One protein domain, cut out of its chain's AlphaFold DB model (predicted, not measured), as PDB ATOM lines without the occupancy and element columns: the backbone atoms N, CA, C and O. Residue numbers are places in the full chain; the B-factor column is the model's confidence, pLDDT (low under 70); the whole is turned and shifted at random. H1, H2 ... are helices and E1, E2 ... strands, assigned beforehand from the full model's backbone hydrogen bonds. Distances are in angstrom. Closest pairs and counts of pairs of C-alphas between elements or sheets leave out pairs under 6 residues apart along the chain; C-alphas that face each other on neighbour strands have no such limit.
ATOM      1  N   PRO A   5       6.824   9.869  55.789       92.25
ATOM      2  CA  PRO A   5       5.589   9.155  56.085       92.25
ATOM      3  C   PRO A   5       4.418   9.704  55.253       92.25
ATOM      4  O   PRO A   5       4.257  10.915  55.115       92.25
ATOM      5  N   LEU A   6       3.581   8.808  54.730       87.81
ATOM      6  CA  LEU A   6       2.313   9.107  54.064       87.81
ATOM      7  C   LEU A   6       1.234   8.160  54.598       87.81
ATOM      8  O   LEU A   6       1.120   7.021  54.142       87.81
ATOM      9  N   ALA A   7       0.438   8.639  55.555       89.19
ATOM     10  CA  ALA A   7      -0.578   7.848  56.254       89.19
ATOM     11  C   ALA A   7      -0.006   6.502  56.751       89.19
ATOM     12  O   ALA A   7       0.851   6.488  57.631       89.19
ATOM     13  N   ASN A   8      -0.421   5.387  56.146       92.75
ATOM     14  CA  ASN A   8      -0.002   4.030  56.512       92.75
ATOM     15  C   ASN A   8       1.150   3.509  55.632       92.75
ATOM     16  O   ASN A   8       1.319   2.303  55.459       92.75
ATOM     17  N   SER A   9       1.895   4.397  54.977       89.06
ATOM     18  CA  SER A   9       2.938   4.058  54.009       89.06
ATOM     19  C   SER A   9       4.139   4.992  54.123       89.06
ATOM     20  O   SER A   9       4.068   6.064  54.719       89.06
ATOM     21  N   MET A  10       5.262   4.579  53.542       91.12
ATOM     22  CA  MET A  10       6.471   5.393  53.428       91.12
ATOM     23  C   MET A  10       6.706   5.738  51.963       91.12
ATOM     24  O   MET A  10       6.747   4.848  51.114       91.12
ATOM     25  N   VAL A  11       6.903   7.019  51.668       89.75
ATOM     26  CA  VAL A  11       7.236   7.499  50.325       89.75
ATOM     27  C   VAL A  11       8.682   7.959  50.312       89.75
ATOM     28  O   VAL A  11       9.135   8.705  51.174       89.75
ATOM     29  N   ARG A  12       9.437   7.525  49.306       87.50
ATOM     30  CA  ARG A  12      10.787   8.020  49.052       87.50
ATOM     31  C   ARG A  12      10.811   8.660  47.680       87.50
ATOM     32  O   ARG A  12      10.533   7.999  46.686       87.50
ATOM     33  N   PHE A  13      11.230   9.916  47.631       83.19
ATOM     34  CA  PHE A  13      11.539  10.585  46.378       83.19
ATOM     35  C   PHE A  13      12.928  10.151  45.922       83.19
ATOM     36  O   PHE A  13      13.933  10.361  46.610       83.19
ATOM     37  N   ILE A  14      12.962   9.495  44.772       82.12
ATOM     38  CA  ILE A  14      14.182   9.146  44.056       82.12
ATOM     39  C   ILE A  14      14.188  10.030  42.816       82.12
ATOM     40  O   ILE A  14      13.132  10.271  42.228       82.12
ATOM     41  N   ARG A  15      15.357  10.542  42.426       75.00
ATOM     42  CA  ARG A  15      15.458  11.207  41.130       75.00
ATOM     43  C   ARG A  15      15.066  10.209  40.038       75.00
ATOM     44  O   ARG A  15      15.344   9.017  40.161       75.00
ATOM     45  N   HIS A  16      14.408  10.693  38.991       70.88
ATOM     46  CA  HIS A  16      13.930   9.840  37.901       70.88
ATOM     47  C   HIS A  16      15.068   9.024  37.260       70.88
ATOM     48  O   HIS A  16      14.851   7.905  36.802       70.88
ATOM     49  N   ASP A  17      16.294   9.548  37.319       74.00
ATOM     50  CA  ASP A  17      17.523   8.915  36.850       74.00
ATOM     51  C   ASP A  17      18.126   7.851  37.778       74.00
ATOM     52  O   ASP A  17      19.136   7.230  37.471       74.00
ATOM     53  N   HIS A  18      17.553   7.638  38.952       75.19
ATOM     54  CA  HIS A  18      18.122   6.769  39.983       75.19
ATOM     55  C   HIS A  18      17.119   5.705  40.460       75.19
ATOM     56  O   HIS A  18      17.383   4.980  41.421       75.19
ATOM     57  N   GLY A  19      15.944   5.628  39.829       76.00
ATOM     58  CA  GLY A  19      14.925   4.629  40.136       76.00
ATOM     59  C   GLY A  19      15.365   3.210  39.766       76.00
ATOM     60  O   GLY A  19      16.138   3.003  38.832       76.00
ATOM     61  N   LEU A  20      14.830   2.212  40.475       65.00
ATOM     62  CA  LEU A  20      14.931   0.813  40.048       65.00
ATOM     63  C   LEU A  20      14.297   0.681  38.654       65.00
ATOM     64  O   LEU A  20      13.128   1.009  38.479       65.00
ATOM     65  N   GLY A  21      15.081   0.238  37.668       61.56
ATOM     66  CA  GLY A  21      14.660   0.190  36.264       61.56
ATOM     67  C   GLY A  21      14.926   1.470  35.463       61.56
ATOM     68  O   GLY A  21      14.469   1.562  34.325       61.56
ATOM     69  N   PHE A  22      15.668   2.443  36.006       60.03
ATOM     70  CA  PHE A  22      16.141   3.570  35.211       60.03
ATOM     71  C   PHE A  22      17.036   3.080  34.065       60.03
ATOM     72  O   PHE A  22      18.122   2.550  34.280       60.03
ATOM     73  N   ARG A  23      16.559   3.282  32.835       57.75
ATOM     74  CA  ARG A  23      17.245   2.924  31.585       57.75
ATOM     75  C   ARG A  23      18.088   4.064  31.008       57.75
ATOM     76  O   ARG A  23      18.324   4.086  29.808       57.75
ATOM     77  N   GLY A  24      18.497   5.053  31.800       54.81
ATOM     78  CA  GLY A  24      19.312   6.147  31.252       54.81
ATOM     79  C   GLY A  24      20.803   5.853  31.182       54.81
ATOM     80  O   GLY A  24      21.566   6.730  30.796       54.81
ATOM     81  N   GLN A  25      21.231   4.633  31.504       55.59
ATOM     82  CA  GLN A  25      22.558   4.155  31.156       55.59
ATOM     83  C   GLN A  25      22.428   2.802  30.454       55.59
ATOM     84  O   GLN A  25      21.873   1.862  31.005       55.59
ATOM     85  N   GLU A  26      22.943   2.748  29.227       53.66
ATOM     86  CA  GLU A  26      23.167   1.539  28.422       53.66
ATOM     87  C   GLU A  26      21.942   0.872  27.782       53.66
ATOM     88  O   GLU A  26      21.433  -0.160  28.208       53.66
ATOM     89  N   GLY A  27      21.541   1.422  26.637       52.97
ATOM     90  CA  GLY A  27      20.741   0.700  25.653       52.97
ATOM     91  C   GLY A  27      19.841   1.659  24.905       52.97
ATOM     92  O   GLY A  27      18.896   2.165  25.490       52.97
ATOM     93  N   PHE A  28      20.138   1.877  23.621       52.97
ATOM     94  CA  PHE A  28      19.450   2.785  22.690       52.97
ATOM     95  C   PHE A  28      19.896   4.258  22.737       52.97
ATOM     96  O   PHE A  28      19.139   5.155  23.081       52.97
ATOM     97  N   ARG A  29      21.118   4.529  22.241       63.56
ATOM     98  CA  ARG A  29      21.348   5.785  21.491       63.56
ATOM     99  C   ARG A  29      20.702   5.750  20.112       63.56
ATOM    100  O   ARG A  29      20.615   6.783  19.475       63.56
ATOM    101  N   GLN A  30      20.294   4.572  19.653       83.81
ATOM    102  CA  GLN A  30      19.522   4.395  18.438       83.81
ATOM    103  C   GLN A  30      18.048   4.307  18.812       83.81
ATOM    104  O   GLN A  30      17.684   3.457  19.616       83.81
ATOM    105  N   GLY A  31      17.213   5.173  18.259       87.94
ATOM    106  CA  GLY A  31      15.794   5.238  18.566       87.94
ATOM    107  C   GLY A  31      14.938   5.364  17.319       87.94
ATOM    108  O   GLY A  31      15.427   5.564  16.207       87.94
ATOM    109  N   CYS A  32      13.637   5.232  17.542       91.81
ATOM    110  CA  CYS A  32      12.610   5.419  16.535       91.81
ATOM    111  C   CYS A  32      11.916   6.765  16.778       91.81
ATOM    112  O   CYS A  32      11.479   7.051  17.893       91.81
ATOM    113  N   LEU A  33      11.834   7.583  15.735       93.44
ATOM    114  CA  LEU A  33      11.175   8.879  15.698       93.44
ATOM    115  C   LEU A  33       9.906   8.757  14.860       93.44
ATOM    116  O   LEU A  33       9.940   8.258  13.737       93.44
ATOM    117  N   MET A  34       8.793   9.262  15.383       96.00
ATOM    118  CA  MET A  34       7.572   9.455  14.608       96.00
ATOM    119  C   MET A  34       7.440  10.937  14.280       96.00
ATOM    120  O   MET A  34       7.137  11.746  15.153       96.00
ATOM    121  N   LEU A  35       7.672  11.287  13.019       94.69
ATOM    122  CA  LEU A  35       7.453  12.638  12.518       94.69
ATOM    123  C   LEU A  35       6.017  12.741  12.009       94.69
ATOM    124  O   LEU A  35       5.588  11.936  11.182       94.69
ATOM    125  N   LEU A  36       5.277  13.725  12.512       94.69
ATOM    126  CA  LEU A  36       3.891  13.994  12.135       94.69
ATOM    127  C   LEU A  36       3.824  15.283  11.320       94.69
ATOM    128  O   LEU A  36       4.550  16.232  11.606       94.69
ATOM    129  N   GLY A  37       2.942  15.320  10.320       90.50
ATOM    130  CA  GLY A  37       2.712  16.530   9.525       90.50
ATOM    131  C   GLY A  37       3.834  16.889   8.544       90.50
ATOM    132  O   GLY A  37       3.880  18.025   8.082       90.50
ATOM    133  N   VAL A  38       4.721  15.946   8.207       93.56
ATOM    134  CA  VAL A  38       5.664  16.114   7.090       93.56
ATOM    135  C   VAL A  38       4.846  16.221   5.795       93.56
ATOM    136  O   VAL A  38       4.094  15.285   5.504       93.56
ATOM    137  N   PRO A  39       4.939  17.320   5.021       93.81
ATOM    138  CA  PRO A  39       4.214  17.415   3.760       93.81
ATOM    139  C   PRO A  39       4.677  16.314   2.800       93.81
ATOM    140  O   PRO A  39       5.858  15.970   2.786       93.81
ATOM    141  N   LEU A  40       3.761  15.765   1.997       92.12
ATOM    142  CA  LEU A  40       4.040  14.582   1.169       92.12
ATOM    143  C   LEU A  40       5.209  14.787   0.199       92.12
ATOM    144  O   LEU A  40       5.986  13.858  -0.001       92.12
ATOM    145  N   ASP A  41       5.384  16.003  -0.319       94.31
ATOM    146  CA  ASP A  41       6.493  16.344  -1.221       94.31
ATOM    147  C   ASP A  41       7.868  16.253  -0.530       94.31
ATOM    148  O   ASP A  41       8.857  15.892  -1.162       94.31
ATOM    149  N   PHE A  42       7.915  16.494   0.787       95.06
ATOM    150  CA  PHE A  42       9.118  16.387   1.626       95.06
ATOM    151  C   PHE A  42       9.234  15.027   2.333       95.06
ATOM    152  O   PHE A  42      10.144  14.795   3.130       95.06
ATOM    153  N   ARG A  43       8.306  14.096   2.077       94.25
ATOM    154  CA  ARG A  43       8.331  12.737   2.636       94.25
ATOM    155  C   ARG A  43       9.222  11.832   1.780       94.25
ATOM    156  O   ARG A  43       8.774  10.829   1.229       94.25
ATOM    157  N   ASN A  44      10.492  12.205   1.662       95.44
ATOM    158  CA  ASN A  44      11.517  11.471   0.928       95.44
ATOM    159  C   ASN A  44      12.789  11.314   1.777       95.44
ATOM    160  O   ASN A  44      12.928  11.887   2.858       95.44
ATOM    161  N   THR A  45      13.712  10.480   1.310       97.56
ATOM    162  CA  THR A  45      14.893  10.105   2.094       97.56
ATOM    163  C   THR A  45      15.819  11.297   2.341       97.56
ATOM    164  O   THR A  45      16.377  11.419   3.431       97.56
ATOM    165  N   GLU A  46      16.003  12.164   1.350       98.00
ATOM    166  CA  GLU A  46      16.891  13.323   1.400       98.00
ATOM    167  C   GLU A  46      16.423  14.336   2.446       98.00
ATOM    168  O   GLU A  46      17.204  14.708   3.325       98.00
ATOM    169  N   ASP A  47      15.146  14.707   2.404       97.81
ATOM    170  CA  ASP A  47      14.560  15.704   3.300       97.81
ATOM    171  C   ASP A  47      14.448  15.189   4.739       97.81
ATOM    172  O   ASP A  47      14.811  15.888   5.689       97.81
ATOM    173  N   LEU A  48      14.027  13.932   4.924       97.31
ATOM    174  CA  LEU A  48      13.962  13.319   6.252       97.31
ATOM    175  C   LEU A  48      15.355  13.175   6.878       97.31
ATOM    176  O   LEU A  48      15.524  13.433   8.071       97.31
ATOM    177  N   ARG A  49      16.365  12.807   6.078       97.88
ATOM    178  CA  ARG A  49      17.764  12.773   6.521       97.88
ATOM    179  C   ARG A  49      18.245  14.161   6.915       97.88
ATOM    180  O   ARG A  49      18.847  14.300   7.976       97.88
ATOM    181  N   ALA A  50      17.989  15.170   6.085       97.62
ATOM    182  CA  ALA A  50      18.392  16.543   6.362       97.62
ATOM    183  C   ALA A  50      17.789  17.045   7.680       97.62
ATOM    184  O   ALA A  50      18.512  17.596   8.507       97.62
ATOM    185  N   ALA A  51      16.500  16.782   7.917       96.06
ATOM    186  CA  ALA A  51      15.825  17.147   9.157       96.06
ATOM    187  C   ALA A  51      16.419  16.429  10.379       96.06
ATOM    188  O   ALA A  51      16.791  17.077  11.358       96.06
ATOM    189  N   VAL A  52      16.549  15.100  10.332       95.69
ATOM    190  CA  VAL A  52      17.038  14.303  11.471       95.69
ATOM    191  C   VAL A  52      18.502  14.587  11.791       95.69
ATOM    192  O   VAL A  52      18.867  14.645  12.965       95.69
ATOM    193  N   ASN A  53      19.331  14.846  10.780       94.88
ATOM    194  CA  ASN A  53      20.749  15.134  10.980       94.88
ATOM    195  C   ASN A  53      21.024  16.452  11.726       94.88
ATOM    196  O   ASN A  53      22.161  16.706  12.120       94.88
ATOM    197  N   THR A  54      20.006  17.289  11.960       93.88
ATOM    198  CA  THR A  54      20.146  18.489  12.802       93.88
ATOM    199  C   THR A  54      20.281  18.168  14.295       93.88
ATOM    200  O   THR A  54      20.834  18.976  15.038       93.88
ATOM    201  N   PHE A  55      19.808  16.999  14.740       90.44
ATOM    202  CA  PHE A  55      19.820  16.589  16.152       90.44
ATOM    203  C   PHE A  55      20.238  15.123  16.379       90.44
ATOM    204  O   PHE A  55      20.354  14.686  17.524       90.44
ATOM    205  N   GLY A  56      20.481  14.356  15.318       91.25
ATOM    206  CA  GLY A  56      20.901  12.958  15.377       91.25
ATOM    207  C   GLY A  56      21.638  12.517  14.114       91.25
ATOM    208  O   GLY A  56      22.124  13.334  13.344       91.25
ATOM    209  N   GLU A  57      21.725  11.212  13.904       93.81
ATOM    210  CA  GLU A  57      22.262  10.577  12.703       93.81
ATOM    211  C   GLU A  57      21.173   9.678  12.120       93.81
ATOM    212  O   GLU A  57      20.755   8.698  12.735       93.81
ATOM    213  N   PHE A  58      20.672  10.035  10.945       96.06
ATOM    214  CA  PHE A  58      19.661   9.267  10.229       96.06
ATOM    215  C   PHE A  58      20.217   7.925   9.732       96.06
ATOM    216  O   PHE A  58      21.252   7.893   9.068       96.06
ATOM    217  N   HIS A  59      19.483   6.829   9.944       95.94
ATOM    218  CA  HIS A  59      19.813   5.529   9.348       95.94
ATOM    219  C   HIS A  59      18.893   5.182   8.176       95.94
ATOM    220  O   HIS A  59      19.351   4.975   7.054       95.94
ATOM    221  N   HIS A  60      17.593   5.074   8.445       97.12
ATOM    222  CA  HIS A  60      16.573   4.717   7.461       97.12
ATOM    223  C   HIS A  60      15.185   5.119   7.964       97.12
ATOM    224  O   HIS A  60      15.012   5.518   9.117       97.12
ATOM    225  N   TRP A  61      14.182   4.982   7.103       97.12
ATOM    226  CA  TRP A  61      12.791   5.258   7.428       97.12
ATOM    227  C   TRP A  61      11.865   4.262   6.729       97.12
ATOM    228  O   TRP A  61      12.258   3.611   5.760       97.12
ATOM    229  N   VAL A  62      10.643   4.121   7.235       95.94
ATOM    230  CA  VAL A  62       9.642   3.206   6.671       95.94
ATOM    231  C   VAL A  62       8.929   3.901   5.510       95.94
ATOM    232  O   VAL A  62       7.920   4.576   5.719       95.94
ATOM    233  N   HIS A  63       9.448   3.758   4.287       92.75
ATOM    234  CA  HIS A  63       8.839   4.423   3.127       92.75
ATOM    235  C   HIS A  63       7.452   3.863   2.786       92.75
ATOM    236  O   HIS A  63       6.557   4.622   2.414       92.75
ATOM    237  N   ASP A  64       7.267   2.552   2.989       92.25
ATOM    238  CA  ASP A  64       6.038   1.796   2.706       92.25
ATOM    239  C   ASP A  64       4.993   1.882   3.821       92.25
ATOM    240  O   ASP A  64       4.072   1.068   3.870       92.25
ATOM    241  N   ASP A  65       5.118   2.832   4.755       88.50
ATOM    242  CA  ASP A  65       4.094   2.997   5.786       88.50
ATOM    243  C   ASP A  65       2.758   3.351   5.107       88.50
ATOM    244  O   ASP A  65       2.669   4.409   4.470       88.50
ATOM    245  N   PRO A  66       1.715   2.501   5.236       88.50
ATOM    246  CA  PRO A  66       0.426   2.733   4.588       88.50
ATOM    247  C   PRO A  66      -0.263   4.003   5.104       88.50
ATOM    248  O   PRO A  66      -1.179   4.520   4.464       88.50
ATOM    249  N   TYR A  67       0.170   4.525   6.256       86.69
ATOM    250  CA  TYR A  67      -0.340   5.755   6.840       86.69
ATOM    251  C   TYR A  67       0.570   6.936   6.491       86.69
ATOM    252  O   TYR A  67       1.524   7.249   7.203       86.69
ATOM    253  N   LEU A  68       0.219   7.666   5.432       84.81
ATOM    254  CA  LEU A  68       0.975   8.836   4.959       84.81
ATOM    255  C   LEU A  68       0.986  10.032   5.934       84.81
ATOM    256  O   LEU A  68       1.719  10.992   5.727       84.81
ATOM    257  N   VAL A  69       0.197   9.976   7.009       88.25
ATOM    258  CA  VAL A  69       0.131  11.016   8.056       88.25
ATOM    259  C   VAL A  69       1.363  11.044   8.965       88.25
ATOM    260  O   VAL A  69       1.534  11.982   9.748       88.25
ATOM    261  N   ARG A  70       2.212  10.012   8.887       93.94
ATOM    262  CA  ARG A  70       3.418   9.877   9.698       93.94
ATOM    263  C   ARG A  70       4.604   9.386   8.871       93.94
ATOM    264  O   ARG A  70       4.462   8.710   7.848       93.94
ATOM    265  N   SER A  71       5.790   9.701   9.372       95.94
ATOM    266  CA  SER A  71       7.053   9.152   8.887       95.94
ATOM    267  C   SER A  71       7.799   8.544  10.063       95.94
ATOM    268  O   SER A  71       8.128   9.240  11.023       95.94
ATOM    269  N   ILE A  72       8.023   7.232  10.000       96.50
ATOM    270  CA  ILE A  72       8.755   6.484  11.021       96.50
ATOM    271  C   ILE A  72      10.224   6.437  10.620       96.50
ATOM    272  O   ILE A  72      10.556   5.844   9.593       96.50
ATOM    273  N   VAL A  73      11.089   7.062  11.414       96.88
ATOM    274  CA  VAL A  73      12.522   7.209  11.137       96.88
ATOM    275  C   VAL A  73      13.345   6.556  12.239       96.88
ATOM    276  O   VAL A  73      13.068   6.737  13.419       96.88
ATOM    277  N   PHE A  74      14.391   5.832  11.864       95.75
ATOM    278  CA  PHE A  74      15.362   5.257  12.786       95.75
ATOM    279  C   PHE A  74      16.643   6.083  12.749       95.75
ATOM    280  O   PHE A  74      17.202   6.323  11.675       95.75
ATOM    281  N   ALA A  75      17.109   6.510  13.920       95.44
ATOM    282  CA  ALA A  75      18.241   7.419  14.049       95.44
ATOM    283  C   ALA A  75      19.099   7.091  15.272       95.44
ATOM    284  O   ALA A  75      18.603   6.486  16.220       95.44
ATOM    285  N   ALA A  76      20.363   7.509  15.264       91.94
ATOM    286  CA  ALA A  76      21.208   7.587  16.450       91.94
ATOM    287  C   ALA A  76      21.252   9.016  17.018       91.94
ATOM    288  O   ALA A  76      21.083   9.986  16.289       91.94
ATOM    289  N   PHE A  77      21.504   9.160  18.317       87.50
ATOM    290  CA  PHE A  77      21.607  10.450  19.006       87.50
ATOM    291  C   PHE A  77      22.979  10.596  19.673       87.50
ATOM    292  O   PHE A  77      23.545   9.591  20.109       87.50
TER     293      PHE A  77
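AT A GLANCE: This is residues 5 to 77 of the 81 residues of an uncharacterized protein of Hordeum vulgare subsp. vulgare (UniProt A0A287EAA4). Look first for a small, strongly twisted sheet of three strands with one short helix, H1, over one of its faces; from this body a long tail sticks out with residues 5 to 15, E1 among them, and residues 18 to 23, and the tail makes the length. The printed part has 73 residues, in chain order E1, E2, H1, E3, E4; the sheet's order is E2, E4, E3, all antiparallel. The class is mixed, helices and strands, with under half of the residues in named elements. The whole is extended, with a radius of gyration of the C-alphas of 18.8 A and spans of 59 by 24 by 19 A.

IN THESE COORDINATES: Find C-alpha 30 at (19.522, 4.395, 18.438); from there E2 runs 19.4 A to residue 36. E4, residues 70 to 76, runs 19.2 A to C-alpha 76 at (21.208, 7.587, 16.450). E3 is residues 57 to 61, 12.1 A, and H1 residues 45 to 52, 10.5 A. E1, residues 9 to 11, whose centre is the farthest from the mean of all C-alphas at 33.6 A, begins with C-alpha 9 at (2.938, 4.058, 54.009) and measures 6.6 A.

HOW THE PARTS SIT: Beside inner strand E4, E2 is antiparallel at 155 degrees; look at N 33 and O 73, 2.8 A apart. E3 and E4 form a hairpin at 141 degrees, with N 74 and O 60 at 2.8 A. H1 is on the sheet at a height of 8.6 A, across the strands at 66 degrees to E4 on the local plane. Its closest C-alphas to E3 are Arg 49 and Phe 58, 5.4 A. E2, H1 and E3 make a split strand-helix-strand unit, two strands running the same way with E4 between them; its crossover is right-handed. In H1 every O i to N i+4 pair is within hydrogen-bond range. E1 is apart from H1, E2, E3 and E4; it pairs with no named strand.

THE WHOLE: The C-alphas of Asn 8 and Asp 41 are the two farthest apart, 59.4 A. The printed part has no cut. The link from E1 to E2 is long, 18 residues. Look for pLDDT under 70 at residues 20 to 29.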